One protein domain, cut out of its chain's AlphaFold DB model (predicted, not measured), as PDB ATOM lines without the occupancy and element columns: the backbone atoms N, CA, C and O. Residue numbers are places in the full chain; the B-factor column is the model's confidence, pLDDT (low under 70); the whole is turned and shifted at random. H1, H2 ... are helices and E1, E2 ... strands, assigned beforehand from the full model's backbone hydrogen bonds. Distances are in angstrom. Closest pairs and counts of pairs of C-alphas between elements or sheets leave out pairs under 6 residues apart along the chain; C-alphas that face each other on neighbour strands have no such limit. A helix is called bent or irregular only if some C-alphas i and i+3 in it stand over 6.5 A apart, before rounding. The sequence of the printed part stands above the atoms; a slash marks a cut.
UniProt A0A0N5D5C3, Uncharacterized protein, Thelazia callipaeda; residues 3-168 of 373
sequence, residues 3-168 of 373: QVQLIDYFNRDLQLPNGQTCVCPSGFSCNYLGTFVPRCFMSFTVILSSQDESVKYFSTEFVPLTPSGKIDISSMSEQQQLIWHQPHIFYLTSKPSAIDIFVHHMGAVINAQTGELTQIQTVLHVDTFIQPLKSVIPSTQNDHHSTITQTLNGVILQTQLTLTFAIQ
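What this domain is: This is residues 3 to 168 of the 373 residues of an uncharacterized protein of Thelazia callipaeda (UniProt A0A0N5D5C3). Two twisted four-stranded sheets lie face to face as a sandwich, and the bent hairpin of E5 and E6 reaches past one end of it, where residues 24 to 33 of the long link after E1 also lie. The loop after E6 extends from the opposite end, and short H1 sits beside E1. The 166 printed residues run E1 E2 E3 H1 E4 E5 E6 E7 E8, mostly strand, with 76 residues in named elements, under half. Both sheets are antiparallel, ordered E4 E1 E8 E7 and E3 E2 E5 E6. The whole is compact, with a radius of gyration of the C-alphas of 17.6 A, and only just elongated, spanning 60 by 30 by 24 A.

Where its parts are: E1, residues 3 to 10, begins at C-alpha (-11.123, -30.347, -20.461). E2 is residues 41 to 49, 26.4 A, and E3 56 to 59. H1 is residues 78 to 85, 10.5 A, and E4 88 to 90. E5, residues 98 to 111, 33.8 A, bends by 85 degrees at 108; E6, residues 117 to 132, 37.2 A, bends by 83 degrees at 120. E7 is residues 148 to 153; E8, residues 160 to 167, ends at C-alpha (-16.655, -33.647, -20.197).

How they stand to each other: The sheets' facing parts are 10.1 A centre to centre, strands at 34 degrees. N 5 and O 164 of E1 and E8 are 2.8 A apart, within hydrogen-bond range, as are N 45 and O 102 of E2 and E5, 2.9 A. H1 only grazes the first sheet; C-alphas Leu 6 and Trp 84 are closest, 6.2 A. Every O i to N i+4 pair in H1 is within hydrogen-bond range.

The domain as a whole: The C-alphas of Ser 29 and Asn 142 are farthest apart, 60.8 A. The printed part has no cut; links E1 to E2, E3 to H1 and E6 to E7 are long. pLDDT is under 70 at residues 35 to 38 and 142 to 144.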
ATOM      1  N   GLN A   3     -12.189 -30.955 -19.681       95.38
ATOM      2  CA  GLN A   3     -11.123 -30.347 -20.461       95.38
ATOM      3  C   GLN A   3     -11.649 -29.043 -21.059       95.38
ATOM      4  O   GLN A   3     -12.729 -29.056 -21.643       95.38
ATOM      5  N   VAL A   4     -10.911 -27.940 -20.930       96.12
ATOM      6  CA  VAL A   4     -11.267 -26.637 -21.518       96.12
ATOM      7  C   VAL A   4     -10.053 -26.043 -22.220       96.12
ATOM      8  O   VAL A   4      -8.956 -26.041 -21.675       96.12
ATOM      9  N   GLN A   5     -10.248 -25.523 -23.423       95.50
ATOM     10  CA  GLN A   5      -9.221 -24.875 -24.227       95.50
ATOM     11  C   GLN A   5      -9.803 -23.607 -24.850       95.50
ATOM     12  O   GLN A   5     -10.857 -23.652 -25.489       95.50
ATOM     13  N   LEU A   6      -9.115 -22.481 -24.675       95.06
ATOM     14  CA  LEU A   6      -9.424 -21.249 -25.395       95.06
ATOM     15  C   LEU A   6      -8.811 -21.353 -26.796       95.06
ATOM     16  O   LEU A   6      -7.677 -21.796 -26.939       95.06
ATOM     17  N   ILE A   7      -9.572 -21.006 -27.833       94.75
ATOM     18  CA  ILE A   7      -9.122 -21.148 -29.225       94.75
ATOM     19  C   ILE A   7      -8.812 -19.781 -29.818       94.75
ATOM     20  O   ILE A   7      -7.692 -19.534 -30.260       94.75
ATOM     21  N   ASP A   8      -9.804 -18.895 -29.817       94.69
ATOM     22  CA  ASP A   8      -9.693 -17.567 -30.410       94.69
ATOM     23  C   ASP A   8     -10.592 -16.587 -29.661       94.69
ATOM     24  O   ASP A   8     -11.632 -16.973 -29.123       94.69
ATOM     25  N   TYR A   9     -10.208 -15.319 -29.660       96.88
ATOM     26  CA  TYR A   9     -11.004 -14.222 -29.133       96.88
ATOM     27  C   TYR A   9     -10.937 -13.035 -30.086       96.88
ATOM     28  O   TYR A   9      -9.876 -12.695 -30.613       96.88
ATOM     29  N   PHE A  10     -12.082 -12.392 -30.286       96.88
ATOM     30  CA  PHE A  10     -12.241 -11.283 -31.206       96.88
ATOM     31  C   PHE A  10     -13.026 -10.136 -30.570       96.88
ATOM     32  O   PHE A  10     -14.223 -10.244 -30.293       96.88
ATOM     33  N   ASN A  11     -12.344  -9.005 -30.407       95.94
ATOM     34  CA  ASN A  11     -12.915  -7.734 -29.983       95.94
ATOM     35  C   ASN A  11     -12.880  -6.739 -31.143       95.94
ATOM     36  O   ASN A  11     -11.839  -6.147 -31.440       95.94
ATOM     37  N   ARG A  12     -14.024  -6.560 -31.806       88.88
ATOM     38  CA  ARG A  12     -14.141  -5.645 -32.942       88.88
ATOM     39  C   ARG A  12     -13.808  -4.216 -32.502       88.88
ATOM     40  O   ARG A  12     -14.314  -3.739 -31.497       88.88
ATOM     41  N   ASP A  13     -12.959  -3.549 -33.278       88.00
ATOM     42  CA  ASP A  13     -12.518  -2.165 -33.054       88.00
ATOM     43  C   ASP A  13     -11.816  -1.914 -31.707       88.00
ATOM     44  O   ASP A  13     -11.655  -0.761 -31.308       88.00
ATOM     45  N   LEU A  14     -11.364  -2.971 -31.013       93.00
ATOM     46  CA  LEU A  14     -10.625  -2.859 -29.748       93.00
ATOM     47  C   LEU A  14     -11.400  -2.037 -28.700       93.00
ATOM     48  O   LEU A  14     -10.853  -1.162 -28.016       93.00
ATOM     49  N   GLN A  15     -12.707  -2.298 -28.622       94.12
ATOM     50  CA  GLN A  15     -13.634  -1.577 -27.760       94.12
ATOM     51  C   GLN A  15     -13.487  -2.010 -26.302       94.12
ATOM     52  O   GLN A  15     -13.169  -3.157 -25.986       94.12
ATOM     53  N   LEU A  16     -13.746  -1.075 -25.402       95.31
ATOM     54  CA  LEU A  16     -13.904  -1.299 -23.973       95.31
ATOM     55  C   LEU A  16     -15.310  -0.824 -23.561       95.31
ATOM     56  O   LEU A  16     -15.928  -0.029 -24.283       95.31
ATOM     57  N   PRO A  17     -15.851  -1.287 -22.420       95.12
ATOM     58  CA  PRO A  17     -17.184  -0.885 -21.981       95.12
ATOM     59  C   PRO A  17     -17.348   0.630 -21.847       95.12
ATOM     60  O   PRO A  17     -16.381   1.375 -21.703       95.12
ATOM     61  N   ASN A  18     -18.598   1.095 -21.867       93.75
ATOM     62  CA  ASN A  18     -18.946   2.513 -21.704       93.75
ATOM     63  C   ASN A  18     -18.368   3.441 -22.793       93.75
ATOM     64  O   ASN A  18     -18.061   4.601 -22.522       93.75
ATOM     65  N   GLY A  19     -18.229   2.947 -24.030       92.62
ATOM     66  CA  GLY A  19     -17.747   3.750 -25.161       92.62
ATOM     67  C   GLY A  19     -16.253   4.072 -25.095       92.62
ATOM     68  O   GLY A  19     -15.814   5.078 -25.650       92.62
ATOM     69  N   GLN A  20     -15.480   3.243 -24.397       94.06
ATOM     70  CA  GLN A  20     -14.037   3.392 -24.251       94.06
ATOM     71  C   GLN A  20     -13.291   2.516 -25.270       94.06
ATOM     72  O   GLN A  20     -13.871   1.669 -25.949       94.06
ATOM     73  N   THR A  21     -11.983   2.711 -25.388       93.69
ATOM     74  CA  THR A  21     -11.087   1.897 -26.215       93.69
ATOM     75  C   THR A  21      -9.688   1.856 -25.601       93.69
ATOM     76  O   THR A  21      -9.321   2.717 -24.801       93.69
ATOM     77  N   CYS A  22      -8.904   0.844 -25.962       91.44
ATOM     78  CA  CYS A  22      -7.500   0.706 -25.570       91.44
ATOM     79  C   CYS A  22      -6.523   1.177 -26.659       91.44
ATOM     80  O   CYS A  22      -5.307   1.144 -26.467       91.44
ATOM     81  N   VAL A  23      -7.023   1.651 -27.806       90.62
ATOM     82  CA  VAL A  23      -6.207   2.256 -28.871       90.62
ATOM     83  C   VAL A  23      -6.552   3.721 -29.077       90.62
ATOM     84  O   VAL A  23      -7.635   4.175 -28.737       90.62
ATOM     85  N   CYS A  24      -5.615   4.480 -29.647       89.88
ATOM     86  CA  CYS A  24      -5.897   5.871 -29.979       89.88
ATOM     87  C   CYS A  24      -6.951   5.933 -31.098       89.88
ATOM     88  O   CYS A  24      -6.695   5.362 -32.165       89.88
ATOM     89  N   PRO A  25      -8.100   6.604 -30.899       90.62
ATOM     90  CA  PRO A  25      -9.110   6.719 -31.941       90.62
ATOM     91  C   PRO A  25      -8.588   7.520 -33.141       90.62
ATOM     92  O   PRO A  25      -7.751   8.418 -33.010       90.62
ATOM     93  N   SER A  26      -9.105   7.210 -34.330       87.44
ATOM     94  CA  SER A  26      -8.721   7.916 -35.558       87.44
ATOM     95  C   SER A  26      -9.098   9.398 -35.475       87.44
ATOM     96  O   SER A  26     -10.224   9.732 -35.120       87.44
ATOM     97  N   GLY A  27      -8.162  10.284 -35.824       87.62
ATOM     98  CA  GLY A  27      -8.365  11.740 -35.778       87.62
ATOM     99  C   GLY A  27      -7.888  12.422 -34.491       87.62
ATOM    100  O   GLY A  27      -7.889  13.650 -34.437       87.62
ATOM    101  N   PHE A  28      -7.416  11.663 -33.496       88.00
ATOM    102  CA  PHE A  28      -6.863  12.199 -32.250       88.00
ATOM    103  C   PHE A  28      -5.354  11.945 -32.129       88.00
ATOM    104  O   PHE A  28      -4.797  11.044 -32.754       88.00
ATOM    105  N   SER A  29      -4.681  12.750 -31.300       87.88
ATOM    106  CA  SER A  29      -3.260  12.595 -30.968       87.88
ATOM    107  C   SER A  29      -3.115  12.129 -29.519       87.88
ATOM    108  O   SER A  29      -3.278  12.905 -28.581       87.88
ATOM    109  N   CYS A  30      -2.804  10.846 -29.330       86.88
ATOM    110  CA  CYS A  30      -2.673  10.233 -28.006       86.88
ATOM    111  C   CYS A  30      -1.200  10.106 -27.587       86.88
ATOM    112  O   CYS A  30      -0.660   9.002 -27.480       86.88
ATOM    113  N   ASN A  31      -0.539  11.246 -27.358       85.88
ATOM    114  CA  ASN A  31       0.896  11.310 -27.028       85.88
ATOM    115  C   ASN A  31       1.260  10.572 -25.727       85.88
ATOM    116  O   ASN A  31       2.386  10.110 -25.569       85.88
ATOM    117  N   TYR A  32       0.293  10.407 -24.820       84.25
ATOM    118  CA  TYR A  32       0.453   9.690 -23.553       84.25
ATOM    119  C   TYR A  32       0.678   8.174 -23.713       84.25
ATOM    120  O   TYR A  32       1.075   7.522 -22.754       84.25
ATOM    121  N   LEU A  33       0.455   7.600 -24.902       80.44
ATOM    122  CA  LEU A  33       0.632   6.160 -25.155       80.44
ATOM    123  C   LEU A  33       2.046   5.782 -25.624       80.44
ATOM    124  O   LEU A  33       2.333   4.597 -25.786       80.44
ATOM    125  N   GLY A  34       2.926   6.758 -25.871       75.19
ATOM    126  CA  GLY A  34       4.281   6.502 -26.365       75.19
ATOM    127  C   GLY A  34       4.331   5.766 -27.717       75.19
ATOM    128  O   GLY A  34       3.369   5.765 -28.492       75.19
ATOM    129  N   THR A  35       5.483   5.157 -28.016       66.44
ATOM    130  CA  THR A  35       5.811   4.539 -29.319       66.44
ATOM    131  C   THR A  35       5.610   3.019 -29.390       66.44
ATOM    132  O   THR A  35       5.816   2.446 -30.456       66.44
ATOM    133  N   PHE A  36       5.197   2.351 -28.308       55.81
ATOM    134  CA  PHE A  36       5.072   0.887 -28.278       55.81
ATOM    135  C   PHE A  36       3.648   0.383 -28.615       55.81
ATOM    136  O   PHE A  36       2.632   0.996 -28.272       55.81
ATOM    137  N   VAL A  37       3.608  -0.749 -29.323       56.09
ATOM    138  CA  VAL A  37       2.455  -1.585 -29.726       56.09
ATOM    139  C   VAL A  37       2.774  -2.992 -29.188       56.09
ATOM    140  O   VAL A  37       3.946  -3.358 -29.312       56.09
ATOM    141  N   PRO A  38       1.847  -3.786 -28.602       57.28
ATOM    142  CA  PRO A  38       0.371  -3.725 -28.620       57.28
ATOM    143  C   PRO A  38      -0.237  -2.950 -27.441       57.28
ATOM    144  O   PRO A  38       0.361  -2.873 -26.375       57.28
ATOM    145  N   ARG A  39      -1.428  -2.355 -27.620       70.69
ATOM    146  CA  ARG A  39      -2.061  -1.493 -26.590       70.69
ATOM    147  C   ARG A  39      -3.191  -2.152 -25.808       70.69
ATOM    148  O   ARG A  39      -3.561  -1.682 -24.737       70.69
ATOM    149  N   CYS A  40      -3.719  -3.249 -26.330       89.12
ATOM    150  CA  CYS A  40      -4.840  -3.955 -25.740       89.12
ATOM    151  C   CYS A  40      -4.357  -5.300 -25.231       89.12
ATOM    152  O   CYS A  40      -4.185  -6.228 -26.018       89.12
ATOM    153  N   PHE A  41      -4.132  -5.388 -23.925       92.38
ATOM    154  CA  PHE A  41      -3.828  -6.651 -23.276       92.38
ATOM    155  C   PHE A  41      -5.063  -7.179 -22.565       92.38
ATOM    156  O   PHE A  41      -5.691  -6.436 -21.810       92.38
ATOM    157  N   MET A  42      -5.397  -8.440 -22.811       95.12
ATOM    158  CA  MET A  42      -6.573  -9.113 -22.271       95.12
ATOM    159  C   MET A  42      -6.144 -10.317 -21.440       95.12
ATOM    160  O   MET A  42      -5.296 -11.085 -21.875       95.12
ATOM    161  N   SER A  43      -6.723 -10.514 -20.265       95.94
ATOM    162  CA  SER A  43      -6.613 -11.759 -19.511       95.94
ATOM    163  C   SER A  43      -7.964 -12.456 -19.462       95.94
ATOM    164  O   SER A  43      -9.015 -11.813 -19.464       95.94
ATOM    165  N   PHE A  44      -7.930 -13.784 -19.434       97.31
ATOM    166  CA  PHE A  44      -9.111 -14.632 -19.462       97.31
ATOM    167  C   PHE A  44      -9.120 -15.469 -18.198       97.31
ATOM    168  O   PHE A  44      -8.224 -16.284 -17.991       97.31
ATOM    169  N   THR A  45     -10.134 -15.283 -17.363       97.31
ATOM    170  CA  THR A  45     -10.353 -16.107 -16.176       97.31
ATOM    171  C   THR A  45     -11.496 -17.063 -16.459       97.31
ATOM    172  O   THR A  45     -12.635 -16.635 -16.635       97.31
ATOM    173  N   VAL A  46     -11.189 -18.355 -16.510       97.31
ATOM    174  CA  VAL A  46     -12.169 -19.420 -16.726       97.31
ATOM    175  C   VAL A  46     -12.507 -20.046 -15.388       97.31
ATOM    176  O   VAL A  46     -11.615 -20.485 -14.662       97.31
ATOM    177  N   ILE A  47     -13.793 -20.117 -15.083       96.75
ATOM    178  CA  ILE A  47     -14.329 -20.567 -13.808       96.75
ATOM    179  C   ILE A  47     -15.291 -21.730 -14.055       96.75
ATOM    180  O   ILE A  47     -16.183 -21.658 -14.898       96.75
ATOM    181  N   LEU A  48     -15.111 -22.812 -13.297       95.50
ATOM    182  CA  LEU A  48     -16.003 -23.964 -13.276       95.50
ATOM    183  C   LEU A  48     -16.574 -24.130 -11.869       95.50
ATOM    184  O   LEU A  48     -15.836 -24.286 -10.891       95.50
ATOM    185  N   SER A  49     -17.903 -24.135 -11.782       88.88
ATOM    186  CA  SER A  49     -18.633 -24.361 -10.536       88.88
ATOM    187  C   SER A  49     -19.465 -25.638 -10.618       88.88
ATOM    188  O   SER A  49     -20.285 -25.813 -11.529       88.88
ATOM    189  N   SER A  50     -19.246 -26.520  -9.641       85.88
ATOM    190  CA  SER A  50     -20.099 -27.673  -9.369       85.88
ATOM    191  C   SER A  50     -20.854 -27.480  -8.054       85.88
ATOM    192  O   SER A  50     -20.448 -26.672  -7.223       85.88
ATOM    193  N   GLN A  51     -21.958 -28.203  -7.858       80.12
ATOM    194  CA  GLN A  51     -22.820 -28.036  -6.677       80.12
ATOM    195  C   GLN A  51     -22.138 -28.470  -5.371       80.12
ATOM    196  O   GLN A  51     -22.446 -27.932  -4.310       80.12
ATOM    197  N   ASP A  52     -21.195 -29.407  -5.464       80.62
ATOM    198  CA  ASP A  52     -20.687 -30.168  -4.318       80.62
ATOM    199  C   ASP A  52     -19.209 -29.887  -4.000       80.62
ATOM    200  O   ASP A  52     -18.609 -30.570  -3.170       80.62
ATOM    201  N   GLU A  53     -18.583 -28.920  -4.674       82.25
ATOM    202  CA  GLU A  53     -17.166 -28.594  -4.484       82.25
ATOM    203  C   GLU A  53     -16.909 -27.085  -4.607       82.25
ATOM    204  O   GLU A  53     -17.655 -26.344  -5.247       82.25
ATOM    205  N   SER A  54     -15.805 -26.628  -4.007       84.00
ATOM    206  CA  SER A  54     -15.239 -25.307  -4.269       84.00
ATOM    207  C   SER A  54     -15.000 -25.083  -5.762       84.00
ATOM    208  O   SER A  54     -14.563 -25.984  -6.480       84.00
ATOM    209  N   VAL A  55     -15.186 -23.839  -6.183       89.81
ATOM    210  CA  VAL A  55     -14.905 -23.372  -7.538       89.81
ATOM    211  C   VAL A  55     -13.474 -23.724  -7.963       89.81
ATOM    212  O   VAL A  55     -12.518 -23.485  -7.222       89.81
ATOM    213  N   LYS A  56     -13.324 -24.264  -9.175       94.38
ATOM    214  CA  LYS A  56     -12.024 -24.395  -9.844       94.38
ATOM    215  C   LYS A  56     -11.909 -23.316 -10.903       94.38
ATOM    216  O   LYS A  56     -12.890 -22.996 -11.568       94.38
ATOM    217  N   TYR A  57     -10.712 -22.780 -11.079       95.44
ATOM    218  CA  TYR A  57     -10.470 -21.782 -12.107       95.44
ATOM    219  C   TYR A  57      -9.039 -21.862 -12.624       95.44
ATOM    220  O   TYR A  57      -8.154 -22.412 -11.967       95.44
ATOM    221  N   PHE A  58      -8.825 -21.286 -13.798       95.00
ATOM    222  CA  PHE A  58      -7.507 -20.872 -14.255       95.00
ATOM    223  C   PHE A  58      -7.613 -19.474 -14.849       95.00
ATOM    224  O   PHE A  58      -8.697 -19.034 -15.238       95.00
ATOM    225  N   SER A  59      -6.492 -18.767 -14.895       94.81
ATOM    226  CA  SER A  59      -6.414 -17.487 -15.580       94.81
ATOM    227  C   SER A  59      -5.221 -17.489 -16.510       94.81
ATOM    228  O   SER A  59      -4.160 -18.003 -16.156       94.81
ATOM    229  N   THR A  60      -5.389 -16.891 -17.680       94.94
ATOM    230  CA  THR A  60      -4.254 -16.533 -18.522       94.94
ATOM    231  C   THR A  60      -3.550 -15.319 -17.929       94.94
ATOM    232  O   THR A  60      -4.135 -14.542 -17.164       94.94
ATOM    233  N   GLU A  61      -2.305 -15.112 -18.343       92.44
ATOM    234  CA  GLU A  61      -1.705 -13.785 -18.276       92.44
ATOM    235  C   GLU A  61      -2.395 -12.823 -19.254       92.44
ATOM    236  O   GLU A  61      -3.267 -13.202 -20.045       92.44
ATOM    237  N   PHE A  62      -1.992 -11.559 -19.187       92.31
ATOM    238  CA  PHE A  62      -2.419 -10.516 -20.103       92.31
ATOM    239  C   PHE A  62      -1.785 -10.726 -21.484       92.31
ATOM    240  O   PHE A  62      -0.602 -10.455 -21.685       92.31
ATOM    241  N   VAL A  63      -2.588 -11.203 -22.436       92.69
ATOM    242  CA  VAL A  63      -2.183 -11.479 -23.814       92.69
ATOM    243  C   VAL A  63      -2.546 -10.325 -24.753       92.69
ATOM    244  O   VAL A  63      -3.606  -9.710 -24.599       92.69
ATOM    245  N   PRO A  64      -1.683  -9.997 -25.722       92.62
ATOM    246  CA  PRO A  64      -1.917  -8.886 -26.632       92.62
ATOM    247  C   PRO A  64      -2.963  -9.197 -27.706       92.62
ATOM    248  O   PRO A  64      -3.109 -10.335 -28.160       92.62
ATOM    249  N   LEU A  65      -3.647  -8.148 -28.164       92.81
ATOM    250  CA  LEU A  65      -4.474  -8.186 -29.369       92.81
ATOM    251  C   LEU A  65      -3.763  -7.556 -30.572       92.81
ATOM    252  O   LEU A  65      -3.051  -6.556 -30.449       92.81
ATOM    253  N   THR A  66      -4.037  -8.098 -31.756       91.81
ATOM    254  CA  THR A  66      -3.682  -7.509 -33.047       91.81
ATOM    255  C   THR A  66      -4.455  -6.202 -33.272       91.81
ATOM    256  O   THR A  66      -5.511  -5.987 -32.670       91.81
ATOM    257  N   PRO A  67      -4.034  -5.348 -34.224       88.12
ATOM    258  CA  PRO A  67      -4.814  -4.171 -34.623       88.12
ATOM    259  C   PRO A  67      -6.226  -4.494 -35.134       88.12
ATOM    260  O   PRO A  67      -7.096  -3.632 -35.125       88.12
ATOM    261  N   SER A  68      -6.458  -5.731 -35.587       90.44
ATOM    262  CA  SER A  68      -7.777  -6.205 -36.001       90.44
ATOM    263  C   SER A  68      -8.646  -6.696 -34.841       90.44
ATOM    264  O   SER A  68      -9.800  -7.029 -35.080       90.44
ATOM    265  N   GLY A  69      -8.129  -6.746 -33.610       92.69
ATOM    266  CA  GLY A  69      -8.882  -7.186 -32.437       92.69
ATOM    267  C   GLY A  69      -8.850  -8.681 -32.158       92.69
ATOM    268  O   GLY A  69      -9.622  -9.148 -31.325       92.69
ATOM    269  N   LYS A  70      -7.978  -9.430 -32.839       94.06
ATOM    270  CA  LYS A  70      -7.753 -10.859 -32.586       94.06
ATOM    271  C   LYS A  70      -6.627 -11.065 -31.594       94.06
ATOM    272  O   LYS A  70      -5.805 -10.179 -31.409       94.06
ATOM    273  N   ILE A  71      -6.550 -12.249 -31.012       93.38
ATOM    274  CA  ILE A  71      -5.416 -12.644 -30.181       93.38
ATOM    275  C   ILE A  71      -4.131 -12.675 -31.023       93.38
ATOM    276  O   ILE A  71      -4.071 -13.340 -32.058       93.38
ATOM    277  N   ASP A  72      -3.104 -11.942 -30.593       92.00
ATOM    278  CA  ASP A  72      -1.807 -11.901 -31.269       92.00
ATOM    279  C   ASP A  72      -0.849 -12.935 -30.672       92.00
ATOM    280  O   ASP A  72      -0.010 -12.636 -29.826       92.00
ATOM    281  N   ILE A  73      -0.977 -14.176 -31.138       89.38
ATOM    282  CA  ILE A  73      -0.133 -15.297 -30.700       89.38
ATOM    283  C   ILE A  73       1.351 -15.034 -31.010       89.38
ATOM    284  O   ILE A  73       2.225 -15.486 -30.277       89.38
ATOM    285  N   SER A  74       1.653 -14.272 -32.068       88.44
ATOM    286  CA  SER A  74       3.031 -14.042 -32.516       88.44
ATOM    287  C   SER A  74       3.840 -13.135 -31.586       88.44
ATOM    288  O   SER A  74       5.065 -13.245 -31.553       88.44
ATOM    289  N   SER A  75       3.172 -12.275 -30.810       88.19
ATOM    290  CA  SER A  75       3.811 -11.388 -29.831       88.19
ATOM    291  C   SER A  75       3.765 -11.916 -28.392       88.19
ATOM    292  O   SER A  75       4.275 -11.258 -27.484       88.19
ATOM    293  N   MET A  76       3.201 -13.107 -28.174       89.94
ATOM    294  CA  MET A  76       3.182 -13.771 -26.869       89.94
ATOM    295  C   MET A  76       4.526 -14.405 -26.510       89.94
ATOM    296  O   MET A  76       5.232 -14.931 -27.374       89.94
ATOM    297  N   SER A  77       4.828 -14.460 -25.210       90.69
ATOM    298  CA  SER A  77       5.926 -15.282 -24.686       90.69
ATOM    299  C   SER A  77       5.642 -16.784 -24.860       90.69
ATOM    300  O   SER A  77       4.488 -17.200 -24.979       90.69
ATOM    301  N   GLU A  78       6.678 -17.629 -24.818       89.62
ATOM    302  CA  GLU A  78       6.508 -19.093 -24.903       89.62
ATOM    303  C   GLU A  78       5.549 -19.636 -23.829       89.62
ATOM    304  O   GLU A  78       4.734 -20.517 -24.099       89.62
ATOM    305  N   GLN A  79       5.595 -19.071 -22.616       88.12
ATOM    306  CA  GLN A  79       4.705 -19.446 -21.515       88.12
ATOM    307  C   GLN A  79       3.245 -19.074 -21.808       88.12
ATOM    308  O   GLN A  79       2.341 -19.875 -21.568       88.12
ATOM    309  N   GLN A  80       3.006 -17.890 -22.373       89.62
ATOM    310  CA  GLN A  80       1.666 -17.440 -22.757       89.62
ATOM    311  C   GLN A  80       1.077 -18.300 -23.876       89.62
ATOM    312  O   GLN A  80      -0.082 -18.708 -23.791       89.62
ATOM    313  N   GLN A  81       1.887 -18.644 -24.879       89.50
ATOM    314  CA  GLN A  81       1.476 -19.546 -25.957       89.50
ATOM    315  C   GLN A  81       1.126 -20.936 -25.418       89.50
ATOM    316  O   GLN A  81       0.133 -21.524 -25.845       89.50
ATOM    317  N   LEU A  82       1.900 -21.451 -24.456       87.12
ATOM    318  CA  LEU A  82       1.629 -22.738 -23.818       87.12
ATOM    319  C   LEU A  82       0.265 -22.738 -23.117       87.12
ATOM    320  O   LEU A  82      -0.537 -23.640 -23.345       87.12
ATOM    321  N   ILE A  83      -0.016 -21.714 -22.308       87.19
ATOM    322  CA  ILE A  83      -1.291 -21.583 -21.589       87.19
ATOM    323  C   ILE A  83      -2.454 -21.377 -22.571       87.19
ATOM    324  O   ILE A  83      -3.531 -21.929 -22.372       87.19
ATOM    325  N   TRP A  84      -2.264 -20.620 -23.654       89.94
ATOM    326  CA  TRP A  84      -3.325 -20.420 -24.642       89.94
ATOM    327  C   TRP A  84      -3.637 -21.702 -25.425       89.94
ATOM    328  O   TRP A  84      -4.796 -22.081 -25.579       89.94
ATOM    329  N   HIS A  85      -2.604 -22.398 -25.906       85.56
ATOM    330  CA  HIS A  85      -2.777 -23.560 -26.772       85.56
ATOM    331  C   HIS A  85      -3.107 -24.847 -26.027       85.56
ATOM    332  O   HIS A  85      -3.745 -25.718 -26.619       85.56
ATOM    333  N   GLN A  86      -2.678 -25.020 -24.776       88.75
ATOM    334  CA  GLN A  86      -2.878 -26.293 -24.096       88.75
ATOM    335  C   GLN A  86      -4.281 -26.420 -23.494       88.75
ATOM    336  O   GLN A  86      -4.772 -25.515 -22.811       88.75
ATOM    337  N   PRO A  87      -4.941 -27.571 -23.696       92.38
ATOM    338  CA  PRO A  87      -6.172 -27.857 -22.991       92.38
ATOM    339  C   PRO A  87      -5.914 -28.013 -21.489       92.38
ATOM    340  O   PRO A  87      -5.071 -28.798 -21.058       92.38
ATOM    341  N   HIS A  88      -6.694 -27.298 -20.690       94.00
ATOM    342  CA  HIS A  88      -6.649 -27.339 -19.237       94.00
ATOM    343  C   HIS A  88      -7.601 -28.409 -18.714       94.00
ATOM    344  O   HIS A  88      -8.776 -28.442 -19.085       94.00
ATOM    345  N   ILE A  89      -7.095 -29.287 -17.846       94.19
ATOM    346  CA  ILE A  89      -7.855 -30.409 -17.295       94.19
ATOM    347  C   ILE A  89      -8.250 -30.111 -15.850       94.19
ATOM    348  O   ILE A  89      -7.406 -29.920 -14.977       94.19
ATOM    349  N   PHE A  90      -9.552 -30.153 -15.590       94.12
ATOM    350  CA  PHE A  90     -10.161 -30.012 -14.278       94.12
ATOM    351  C   PHE A  90     -10.672 -31.360 -13.785       94.12
ATOM    352  O   PHE A  90     -11.463 -32.048 -14.444       94.12
ATOM    353  N   TYR A  91     -10.259 -31.718 -12.577       92.38
ATOM    354  CA  TYR A  91     -10.843 -32.822 -11.832       92.38
ATOM    355  C   TYR A  91     -11.866 -32.243 -10.860       92.38
ATOM    356  O   TYR A  91     -11.509 -31.506  -9.945       92.38
ATOM    357  N   LEU A  92     -13.133 -32.554 -11.123       91.31
ATOM    358  CA  LEU A  92     -14.296 -32.144 -10.339       91.31
ATOM    359  C   LEU A  92     -14.991 -33.400  -9.809       91.31
ATOM    360  O   LEU A  92     -14.940 -34.449 -10.467       91.31
ATOM    361  N   THR A  93     -15.640 -33.287  -8.653       88.50
ATOM    362  CA  THR A  93     -16.456 -34.362  -8.061       88.50
ATOM    363  C   THR A  93     -17.713 -34.682  -8.871       88.50
ATOM    364  O   THR A  93     -18.099 -35.846  -8.946       88.50
ATOM    365  N   SER A  94     -18.313 -33.677  -9.509       90.06
ATOM    366  CA  SER A  94     -19.517 -33.786 -10.341       90.06
ATOM    367  C   SER A  94     -19.438 -32.856 -11.558       90.06
ATOM    368  O   SER A  94     -18.532 -32.022 -11.675       90.06
ATOM    369  N   LYS A  95     -20.347 -33.035 -12.525       92.19
ATOM    370  CA  LYS A  95     -20.401 -32.205 -13.735       92.19
ATOM    371  C   LYS A  95     -20.717 -30.744 -13.367       92.19
ATOM    372  O   LYS A  95     -21.736 -30.503 -12.718       92.19
ATOM    373  N   PRO A  96     -19.927 -29.763 -13.840       94.12
ATOM    374  CA  PRO A  96     -20.219 -28.362 -13.583       94.12
ATOM    375  C   PRO A  96     -21.488 -27.909 -14.313       94.12
ATOM    376  O   PRO A  96     -21.875 -28.455 -15.351       94.12
ATOM    377  N   SER A  97     -22.135 -26.884 -13.767       92.81
ATOM    378  CA  SER A  97     -23.379 -26.337 -14.328       92.81
ATOM    379  C   SER A  97     -23.143 -25.471 -15.573       92.81
ATOM    380  O   SER A  97     -23.938 -25.513 -16.520       92.81
ATOM    381  N   ALA A  98     -22.030 -24.738 -15.588       94.75
ATOM    382  CA  ALA A  98     -21.583 -23.878 -16.672       94.75
ATOM    383  C   ALA A  98     -20.049 -23.729 -16.665       94.75
ATOM    384  O   ALA A  98     -19.386 -24.091 -15.687       94.75
ATOM    385  N   ILE A  99     -19.507 -23.210 -17.767       96.69
ATOM    386  CA  ILE A  99     -18.152 -22.653 -17.848       96.69
ATOM    387  C   ILE A  99     -18.319 -21.146 -18.010       96.69
ATOM    388  O   ILE A  99     -18.845 -20.696 -19.033       96.69
ATOM    389  N   ASP A 100     -17.876 -20.391 -17.011       97.25
ATOM    390  CA  ASP A 100     -17.938 -18.932 -17.014       97.25
ATOM    391  C   ASP A 100     -16.559 -18.376 -17.364       97.25
ATOM    392  O   ASP A 100     -15.547 -18.817 -16.814       97.25
ATOM    393  N   ILE A 101     -16.497 -17.426 -18.294       98.12
ATOM    394  CA  ILE A 101     -15.238 -16.837 -18.759       98.12
ATOM    395  C   ILE A 101     -15.339 -15.322 -18.653       98.12
ATOM    396  O   ILE A 101     -16.217 -14.702 -19.254       98.12
ATOM    397  N   PHE A 102     -14.425 -14.733 -17.893       98.19
ATOM    398  CA  PHE A 102     -14.334 -13.294 -17.674       98.19
ATOM    399  C   PHE A 102     -13.111 -12.758 -18.401       98.19
ATOM    400  O   PHE A 102     -12.008 -13.279 -18.220       98.19
ATOM    401  N   VAL A 103     -13.312 -11.725 -19.212       98.00
ATOM    402  CA  VAL A 103     -12.233 -11.060 -19.941       98.00
ATOM    403  C   VAL A 103     -11.940  -9.736 -19.272       98.00
ATOM    404  O   VAL A 103     -12.832  -8.903 -19.133       98.00
ATOM    405  N   HIS A 104     -10.686  -9.526 -18.896       97.25
ATOM    406  CA  HIS A 104     -10.238  -8.283 -18.287       97.25
ATOM    407  C   HIS A 104      -9.169  -7.628 -19.144       97.25
ATOM    408  O   HIS A 104      -8.253  -8.286 -19.623       97.25
ATOM    409  N   HIS A 105      -9.251  -6.315 -19.293       95.12
ATOM    410  CA  HIS A 105      -8.226  -5.506 -19.917       95.12
ATOM    411  C   HIS A 105      -7.313  -4.910 -18.849       95.12
ATOM    412  O   HIS A 105      -7.800  -4.384 -17.851       95.12
ATOM    413  N   MET A 106      -6.003  -4.942 -19.087       89.56
ATOM    414  CA  MET A 106      -5.034  -4.126 -18.357       89.56
ATOM    415  C   MET A 106      -4.360  -3.170 -19.332       89.56
ATOM    416  O   MET A 106      -3.799  -3.600 -20.343       89.56
ATOM    417  N   GLY A 107      -4.375  -1.879 -19.015       88.06
ATOM    418  CA  GLY A 107      -3.698  -0.886 -19.838       88.06
ATOM    419  C   GLY A 107      -4.277   0.512 -19.713       88.06
ATOM    420  O   GLY A 107      -4.717   0.936 -18.640       88.06
ATOM    421  N   ALA A 108      -4.196   1.245 -20.818       89.12
ATOM    422  CA  ALA A 108      -4.778   2.568 -20.950       89.12
ATOM    423  C   ALA A 108      -6.229   2.453 -21.416       89.12
ATOM    424  O   ALA A 108      -6.533   1.762 -22.386       89.12
ATOM    425  N   VAL A 109      -7.104   3.189 -20.746       92.69
ATOM    426  CA  VAL A 109      -8.523   3.289 -21.065       92.69
ATOM    427  C   VAL A 109      -8.779   4.691 -21.589       92.69
ATOM    428  O   VAL A 109      -8.568   5.680 -20.883       92.69
ATOM    429  N   ILE A 110      -9.209   4.776 -22.840       93.00
ATOM    430  CA  ILE A 110      -9.323   6.018 -23.600       93.00
ATOM    431  C   ILE A 110     -10.785   6.211 -23.977       93.00
ATOM    432  O   ILE A 110     -11.459   5.265 -24.380       93.00
ATOM    433  N   ASN A 111     -11.284   7.435 -23.870       93.62
ATOM    434  CA  ASN A 111     -12.608   7.762 -24.376       93.62
ATOM    435  C   ASN A 111     -12.599   7.696 -25.916       93.62
ATOM    436  O   ASN A 111     -11.823   8.404 -26.561       93.62
ATOM    437  N   ALA A 112     -13.452   6.858 -26.516       92.31
ATOM    438  CA  ALA A 112     -13.419   6.640 -27.962       92.31
ATOM    439  C   ALA A 112     -13.895   7.860 -28.773       92.31
ATOM    440  O   ALA A 112     -13.570   7.967 -29.953       92.31
ATOM    441  N   GLN A 113     -14.650   8.776 -28.158       93.56
ATOM    442  CA  GLN A 113     -15.194   9.972 -28.804       93.56
ATOM    443  C   GLN A 113     -14.295  11.203 -28.647       93.56
ATOM    444  O   GLN A 113     -14.311  12.055 -29.530       93.56
ATOM    445  N   THR A 114     -13.538  11.323 -27.549       93.44
ATOM    446  CA  THR A 114     -12.692  12.503 -27.271       93.44
ATOM    447  C   THR A 114     -11.194  12.237 -27.402       93.44
ATOM    448  O   THR A 114     -10.415  13.184 -27.481       93.44
ATOM    449  N   GLY A 115     -10.763  10.971 -27.405       90.69
ATOM    450  CA  GLY A 115      -9.344  10.606 -27.387       90.69
ATOM    451  C   GLY A 115      -8.640  10.908 -26.057       90.69
ATOM    452  O   GLY A 115      -7.414  10.794 -25.972       90.69
ATOM    453  N   GLU A 116      -9.384  11.287 -25.015       91.88
ATOM    454  CA  GLU A 116      -8.836  11.592 -23.695       91.88
ATOM    455  C   GLU A 116      -8.539  10.320 -22.896       91.88
ATOM    456  O   GLU A 116      -9.334   9.374 -22.859       91.88
ATOM    457  N   LEU A 117      -7.389  10.312 -22.216       90.75
ATOM    458  CA  LEU A 117      -7.020   9.251 -21.285       90.75
ATOM    459  C   LEU A 117      -7.935   9.319 -20.059       90.75
ATOM    460  O   LEU A 117      -7.886  10.280 -19.296       90.75
ATOM    461  N   THR A 118      -8.751   8.288 -19.862       90.62
ATOM    462  CA  THR A 118      -9.650   8.190 -18.706       90.62
ATOM    463  C   THR A 118      -8.946   7.525 -17.529       90.62
ATOM    464  O   THR A 118      -9.011   8.021 -16.406       90.62
ATOM    465  N   GLN A 119      -8.264   6.404 -17.771       86.81
ATOM    466  CA  GLN A 119      -7.549   5.636 -16.747       86.81
ATOM    467  C   GLN A 119      -6.286   5.001 -17.338       86.81
ATOM    468  O   GLN A 119      -6.214   4.730 -18.535       86.81
ATOM    469  N   ILE A 120      -5.297   4.731 -16.488       84.69
ATOM    470  CA  ILE A 120      -4.083   3.991 -16.839       84.69
ATOM    471  C   ILE A 120      -3.760   3.001 -15.718       84.69
ATOM    472  O   ILE A 120      -4.055   3.285 -14.560       84.69
ATOM    473  N   GLN A 121      -3.167   1.851 -16.060       77.12
ATOM    474  CA  GLN A 121      -2.777   0.803 -15.099       77.12
ATOM    475  C   GLN A 121      -3.947   0.288 -14.246       77.12
ATOM    476  O   GLN A 121      -3.791  -0.026 -13.069       77.12
ATOM    477  N   THR A 122      -5.132   0.206 -14.846       84.19
ATOM    478  CA  THR A 122      -6.316  -0.345 -14.191       84.19
ATOM    479  C   THR A 122      -6.742  -1.636 -14.866       84.19
ATOM    480  O   THR A 122      -6.586  -1.791 -16.079       84.19
ATOM    481  N   VAL A 123      -7.295  -2.547 -14.067       91.56
ATOM    482  CA  VAL A 123      -7.964  -3.743 -14.570       91.56
ATOM    483  C   VAL A 123      -9.418  -3.385 -14.824       91.56
ATOM    484  O   VAL A 123     -10.168  -3.098 -13.890       91.56
ATOM    485  N   LEU A 124      -9.818  -3.406 -16.089       94.62
ATOM    486  CA  LEU A 124     -11.188  -3.160 -16.512       94.62
ATOM    487  C   LEU A 124     -11.824  -4.477 -16.947       94.62
ATOM    488  O   LEU A 124     -11.290  -5.167 -17.810       94.62
ATOM    489  N   HIS A 125     -12.979  -4.819 -16.383       96.69
ATOM    490  CA  HIS A 125     -13.777  -5.937 -16.884       96.69
ATOM    491  C   HIS A 125     -14.338  -5.587 -18.264       96.69
ATOM    492  O   HIS A 125     -15.003  -4.564 -18.398       96.69
ATOM    493  N   VAL A 126     -14.048  -6.399 -19.277       97.06
ATOM    494  CA  VAL A 126     -14.392  -6.141 -20.685       97.06
ATOM    495  C   VAL A 126     -15.672  -6.861 -21.060       97.06
ATOM    496  O   VAL A 126     -16.599  -6.244 -21.581       97.06
ATOM    497  N   ASP A 127     -15.717  -8.169 -20.812       97.62
ATOM    498  CA  ASP A 127     -16.846  -8.993 -21.216       97.62
ATOM    499  C   ASP A 127     -16.957 -10.280 -20.392       97.62
ATOM    500  O   ASP A 127     -16.004 -10.724 -19.744       97.62
ATOM    501  N   THR A 128     -18.135 -10.893 -20.439       98.06
ATOM    502  CA  THR A 128     -18.440 -12.163 -19.774       98.06
ATOM    503  C   THR A 128     -19.067 -13.127 -20.766       98.06
ATOM    504  O   THR A 128     -20.007 -12.766 -21.473       98.06
ATOM    505  N   PHE A 129     -18.599 -14.371 -20.762       98.31
ATOM    506  CA  PHE A 129     -19.131 -15.465 -21.565       98.31
ATOM    507  C   PHE A 129     -19.604 -16.594 -20.657       98.31
ATOM    508  O   PHE A 129     -18.953 -16.902 -19.660       98.31
ATOM    509  N   ILE A 130     -20.721 -17.222 -21.020       96.75
ATOM    510  CA  ILE A 130     -21.330 -18.302 -20.240       96.75
ATOM    511  C   ILE A 130     -21.648 -19.456 -21.189       96.75
ATOM    512  O   ILE A 130     -22.504 -19.321 -22.065       96.75
ATOM    513  N   GLN A 131     -20.990 -20.602 -21.003       96.38
ATOM    514  CA  GLN A 131     -21.358 -21.853 -21.667       96.38
ATOM    515  C   GLN A 131     -22.196 -22.706 -20.708       96.38
ATOM    516  O   GLN A 131     -21.630 -23.363 -19.831       96.38
ATOM    517  N   PRO A 132     -23.532 -22.762 -20.858       94.81
ATOM    518  CA  PRO A 132     -24.350 -23.664 -20.062       94.81
ATOM    519  C   PRO A 132     -24.047 -25.119 -20.434       94.81
ATOM    520  O   PRO A 132     -23.974 -25.472 -21.613       94.81
ATOM    521  N   LEU A 133     -23.911 -25.984 -19.429       93.88
ATOM    522  CA  LEU A 133     -23.554 -27.394 -19.626       93.88
ATOM    523  C   LEU A 133     -24.706 -28.359 -19.355       93.88
ATOM    524  O   LEU A 133     -24.527 -29.571 -19.446       93.88
ATOM    525  N   LYS A 134     -25.906 -27.857 -19.049       89.50
ATOM    526  CA  LYS A 134     -27.070 -28.688 -18.701       89.50
ATOM    527  C   LYS A 134     -27.388 -29.748 -19.764       89.50
ATOM    528  O   LYS A 134     -27.614 -30.897 -19.403       89.50
ATOM    529  N   SER A 135     -27.380 -29.370 -21.042       88.38
ATOM    530  CA  SER A 135     -27.672 -30.257 -22.180       88.38
ATOM    531  C   SER A 135     -26.484 -31.111 -22.627       88.38
ATOM    532  O   SER A 135     -26.659 -32.008 -23.446       88.38
ATOM    533  N   VAL A 136     -25.282 -30.848 -22.110       90.31
ATOM    534  CA  VAL A 136     -24.083 -31.603 -22.478       90.31
ATOM    535  C   VAL A 136     -24.083 -32.927 -21.723       90.31
ATOM    536  O   VAL A 136     -24.034 -32.951 -20.488       90.31
ATOM    537  N   ILE A 137     -24.144 -34.025 -22.474       88.94
ATOM    538  CA  ILE A 137     -24.053 -35.383 -21.940       88.94
ATOM    539  C   ILE A 137     -22.565 -35.742 -21.833       88.94
ATOM    540  O   ILE A 137     -21.866 -35.688 -22.845       88.94
ATOM    541  N   PRO A 138     -22.061 -36.078 -20.636       90.81
ATOM    542  CA  PRO A 138     -20.662 -36.443 -20.469       90.81
ATOM    543  C   PRO A 138     -20.356 -37.805 -21.109       90.81
ATOM    544  O   PRO A 138     -21.180 -38.720 -21.065       90.81
ATOM    545  N   SER A 139     -19.155 -37.976 -21.658       89.62
ATOM    546  CA  SER A 139     -18.688 -39.287 -22.119       89.62
ATOM    547  C   SER A 139     -18.371 -40.202 -20.932       89.62
ATOM    548  O   SER A 139     -18.022 -39.741 -19.840       89.62
ATOM    549  N   THR A 140     -18.514 -41.514 -21.121       85.94
ATOM    550  CA  THR A 140     -18.046 -42.503 -20.138       85.94
ATOM    551  C   THR A 140     -16.578 -42.849 -20.398       85.94
ATOM    552  O   THR A 140     -16.016 -42.515 -21.442       85.94
ATOM    553  N   GLN A 141     -15.916 -43.512 -19.447       72.38
ATOM    554  CA  GLN A 141     -14.498 -43.877 -19.572       72.38
ATOM    555  C   GLN A 141     -14.196 -44.785 -20.783       72.38
ATOM    556  O   GLN A 141     -13.074 -44.774 -21.282       72.38
ATOM    557  N   ASN A 142     -15.194 -45.530 -21.267       65.31
ATOM    558  CA  ASN A 142     -15.061 -46.477 -22.378       65.31
ATOM    559  C   ASN A 142     -15.470 -45.890 -23.735       65.31
ATOM    560  O   ASN A 142     -15.358 -46.578 -24.747       65.31
ATOM    561  N   ASP A 143     -15.977 -44.657 -23.752       66.69
ATOM    562  CA  ASP A 143     -16.494 -44.020 -24.954       66.69
ATOM    563  C   ASP A 143     -15.474 -43.037 -25.542       66.69
ATOM    564  O   ASP A 143     -14.582 -42.535 -24.846       66.69
ATOM    565  N   HIS A 144     -15.582 -42.762 -26.842       65.88
ATOM    566  CA  HIS A 144     -14.634 -41.877 -27.512       65.88
ATOM    567  C   HIS A 144     -14.759 -40.460 -26.931       65.88
ATOM    568  O   HIS A 144     -15.853 -39.901 -26.848       65.88
ATOM    569  N   HIS A 145     -13.632 -39.870 -26.524       71.56
ATOM    570  CA  HIS A 145     -13.583 -38.514 -25.974       71.56
ATOM    571  C   HIS A 145     -14.102 -37.498 -27.006       71.56
ATOM    572  O   HIS A 145     -13.376 -37.113 -27.926       71.56
ATOM    573  N   SER A 146     -15.369 -37.100 -26.882       78.62
ATOM    574  CA  SER A 146     -16.015 -36.162 -27.794       78.62
ATOM    575  C   SER A 146     -15.733 -34.733 -27.350       78.62
ATOM    576  O   SER A 146     -16.147 -34.260 -26.292       78.62
ATOM    577  N   THR A 147     -14.970 -34.051 -28.188       89.81
ATOM    578  CA  THR A 147     -14.592 -32.663 -27.992       89.81
ATOM    579  C   THR A 147     -15.613 -31.765 -28.688       89.81
ATOM    580  O   THR A 147     -15.923 -31.967 -29.862       89.81
ATOM    581  N   ILE A 148     -16.152 -30.784 -27.965       94.31
ATOM    582  CA  ILE A 148     -17.176 -29.851 -28.439       94.31
ATOM    583  C   ILE A 148     -16.534 -28.475 -28.609       94.31
ATOM    584  O   ILE A 148     -15.967 -27.936 -27.662       94.31
ATOM    585  N   THR A 149     -16.662 -27.883 -29.795       96.19
ATOM    586  CA  THR A 149     -16.234 -26.503 -30.068       96.19
ATOM    587  C   THR A 149     -17.452 -25.595 -30.128       96.19
ATOM    588  O   THR A 149     -18.443 -25.926 -30.781       96.19
ATOM    589  N   GLN A 150     -17.390 -24.463 -29.431       96.00
ATOM    590  CA  GLN A 150     -18.456 -23.465 -29.379       96.00
ATOM    591  C   GLN A 150     -17.878 -22.064 -29.542       96.00
ATOM    592  O   GLN A 150     -16.833 -21.743 -28.976       96.00
ATOM    593  N   THR A 151     -18.600 -21.225 -30.281       97.50
ATOM    594  CA  THR A 151     -18.339 -19.786 -30.361       97.50
ATOM    595  C   THR A 151     -19.423 -19.063 -29.579       97.50
ATOM    596  O   THR A 151     -20.611 -19.182 -29.879       97.50
ATOM    597  N   LEU A 152     -19.003 -18.333 -28.556       97.44
ATOM    598  CA  LEU A 152     -19.848 -17.573 -27.656       97.44
ATOM    599  C   LEU A 152     -19.752 -16.085 -27.976       97.44
ATOM    600  O   LEU A 152     -18.689 -15.593 -28.355       97.44
ATOM    601  N   ASN A 153     -20.852 -15.376 -27.739       97.94
ATOM    602  CA  ASN A 153     -20.877 -13.919 -27.730       97.94
ATOM    603  C   ASN A 153     -20.910 -13.433 -26.283       97.94
ATOM    604  O   ASN A 153     -21.634 -13.992 -25.453       97.94
ATOM    605  N   GLY A 154     -20.123 -12.409 -25.992       97.38
ATOM    606  CA  GLY A 154     -20.044 -11.820 -24.669       97.38
ATOM    607  C   GLY A 154     -21.298 -11.016 -24.326       97.38
ATOM    608  O   GLY A 154     -21.987 -10.499 -25.203       97.38
ATOM    609  N   VAL A 155     -21.634 -10.933 -23.045       96.81
ATOM    610  CA  VAL A 155     -22.858 -10.280 -22.562       96.81
ATOM    611  C   VAL A 155     -22.781  -8.750 -22.650       96.81
ATOM    612  O   VAL A 155     -23.794  -8.111 -22.930       96.81
ATOM    613  N   ILE A 156     -21.606  -8.161 -22.419       94.75
ATOM    614  CA  ILE A 156     -21.428  -6.712 -22.241       94.75
ATOM    615  C   ILE A 156     -21.154  -6.026 -23.578       94.75
ATOM    616  O   ILE A 156     -21.874  -5.102 -23.954       94.75
ATOM    617  N   LEU A 157     -20.120  -6.471 -24.293       94.69
ATOM    618  CA  LEU A 157     -19.667  -5.853 -25.542       94.69
ATOM    619  C   LEU A 157     -19.997  -6.689 -26.780       94.69
ATOM    620  O   LEU A 157     -19.749  -6.236 -27.896       94.69
ATOM    621  N   GLN A 158     -20.560  -7.890 -26.609       95.50
ATOM    622  CA  GLN A 158     -20.805  -8.829 -27.711       95.50
ATOM    623  C   GLN A 158     -19.511  -9.169 -28.471       95.50
ATOM    624  O   GLN A 158     -19.523  -9.413 -29.681       95.50
ATOM    625  N   THR A 159     -18.384  -9.199 -27.750       97.06
ATOM    626  CA  THR A 159     -17.128  -9.760 -28.264       97.06
ATOM    627  C   THR A 159     -17.300 -11.258 -28.519       97.06
ATOM    628  O   THR A 159     -18.224 -11.873 -27.988       97.06
ATOM    629  N   GLN A 160     -16.467 -11.863 -29.367       98.00
ATOM    630  CA  GLN A 160     -16.600 -13.283 -29.719       98.00
ATOM    631  C   GLN A 160     -15.472 -14.095 -29.100       98.00
ATOM    632  O   GLN A 160     -14.305 -13.739 -29.241       98.00
ATOM    633  N   LEU A 161     -15.809 -15.210 -28.458       97.81
ATOM    634  CA  LEU A 161     -14.849 -16.153 -27.892       97.81
ATOM    635  C   LEU A 161     -15.153 -17.548 -28.421       97.81
ATOM    636  O   LEU A 161     -16.258 -18.056 -28.249       97.81
ATOM    637  N   THR A 162     -14.162 -18.189 -29.025       97.50
ATOM    638  CA  THR A 162     -14.249 -19.598 -29.400       97.50
ATOM    639  C   THR A 162     -13.505 -20.426 -28.368       97.50
ATOM    640  O   THR A 162     -12.320 -20.202 -28.116       97.50
ATOM    641  N   LEU A 163     -14.200 -21.399 -27.786       96.00
ATOM    642  CA  LEU A 163     -13.611 -22.382 -26.892       96.00
ATOM    643  C   LEU A 163     -13.906 -23.797 -27.373       96.00
ATOM    644  O   LEU A 163     -14.875 -24.067 -28.084       96.00
ATOM    645  N   THR A 164     -13.078 -24.707 -26.902       96.56
ATOM    646  CA  THR A 164     -13.243 -26.134 -27.089       96.56
ATOM    647  C   THR A 164     -13.239 -26.800 -25.723       96.56
ATOM    648  O   THR A 164     -12.381 -26.511 -24.893       96.56
ATOM    649  N   PHE A 165     -14.197 -27.683 -25.462       95.75
ATOM    650  CA  PHE A 165     -14.291 -28.377 -24.185       95.75
ATOM    651  C   PHE A 165     -14.790 -29.812 -24.333       95.75
ATOM    652  O   PHE A 165     -15.419 -30.179 -25.322       95.75
ATOM    653  N   ALA A 166     -14.510 -30.631 -23.328       94.81
ATOM    654  CA  ALA A 166     -15.004 -31.996 -23.230       94.81
ATOM    655  C   ALA A 166     -15.281 -32.347 -21.769       94.81
ATOM    656  O   ALA A 166     -14.615 -31.847 -20.860       94.81
ATOM    657  N   ILE A 167     -16.266 -33.210 -21.537       93.31
ATOM    658  CA  ILE A 167     -16.655 -33.647 -20.197       93.31
ATOM    659  C   ILE A 167     -16.697 -35.165 -20.197       93.31
ATOM    660  O   ILE A 167     -17.437 -35.759 -20.974       93.31
ATOM    661  N   GLN A 168     -15.941 -35.771 -19.287       92.19
ATOM    662  CA  GLN A 168     -15.869 -37.216 -19.133       92.19
ATOM    663  C   GLN A 168     -16.074 -37.617 -17.674       92.19
ATOM    664  O   GLN A 168     -15.434 -37.073 -16.760       92.19
TER     665      GLN A 168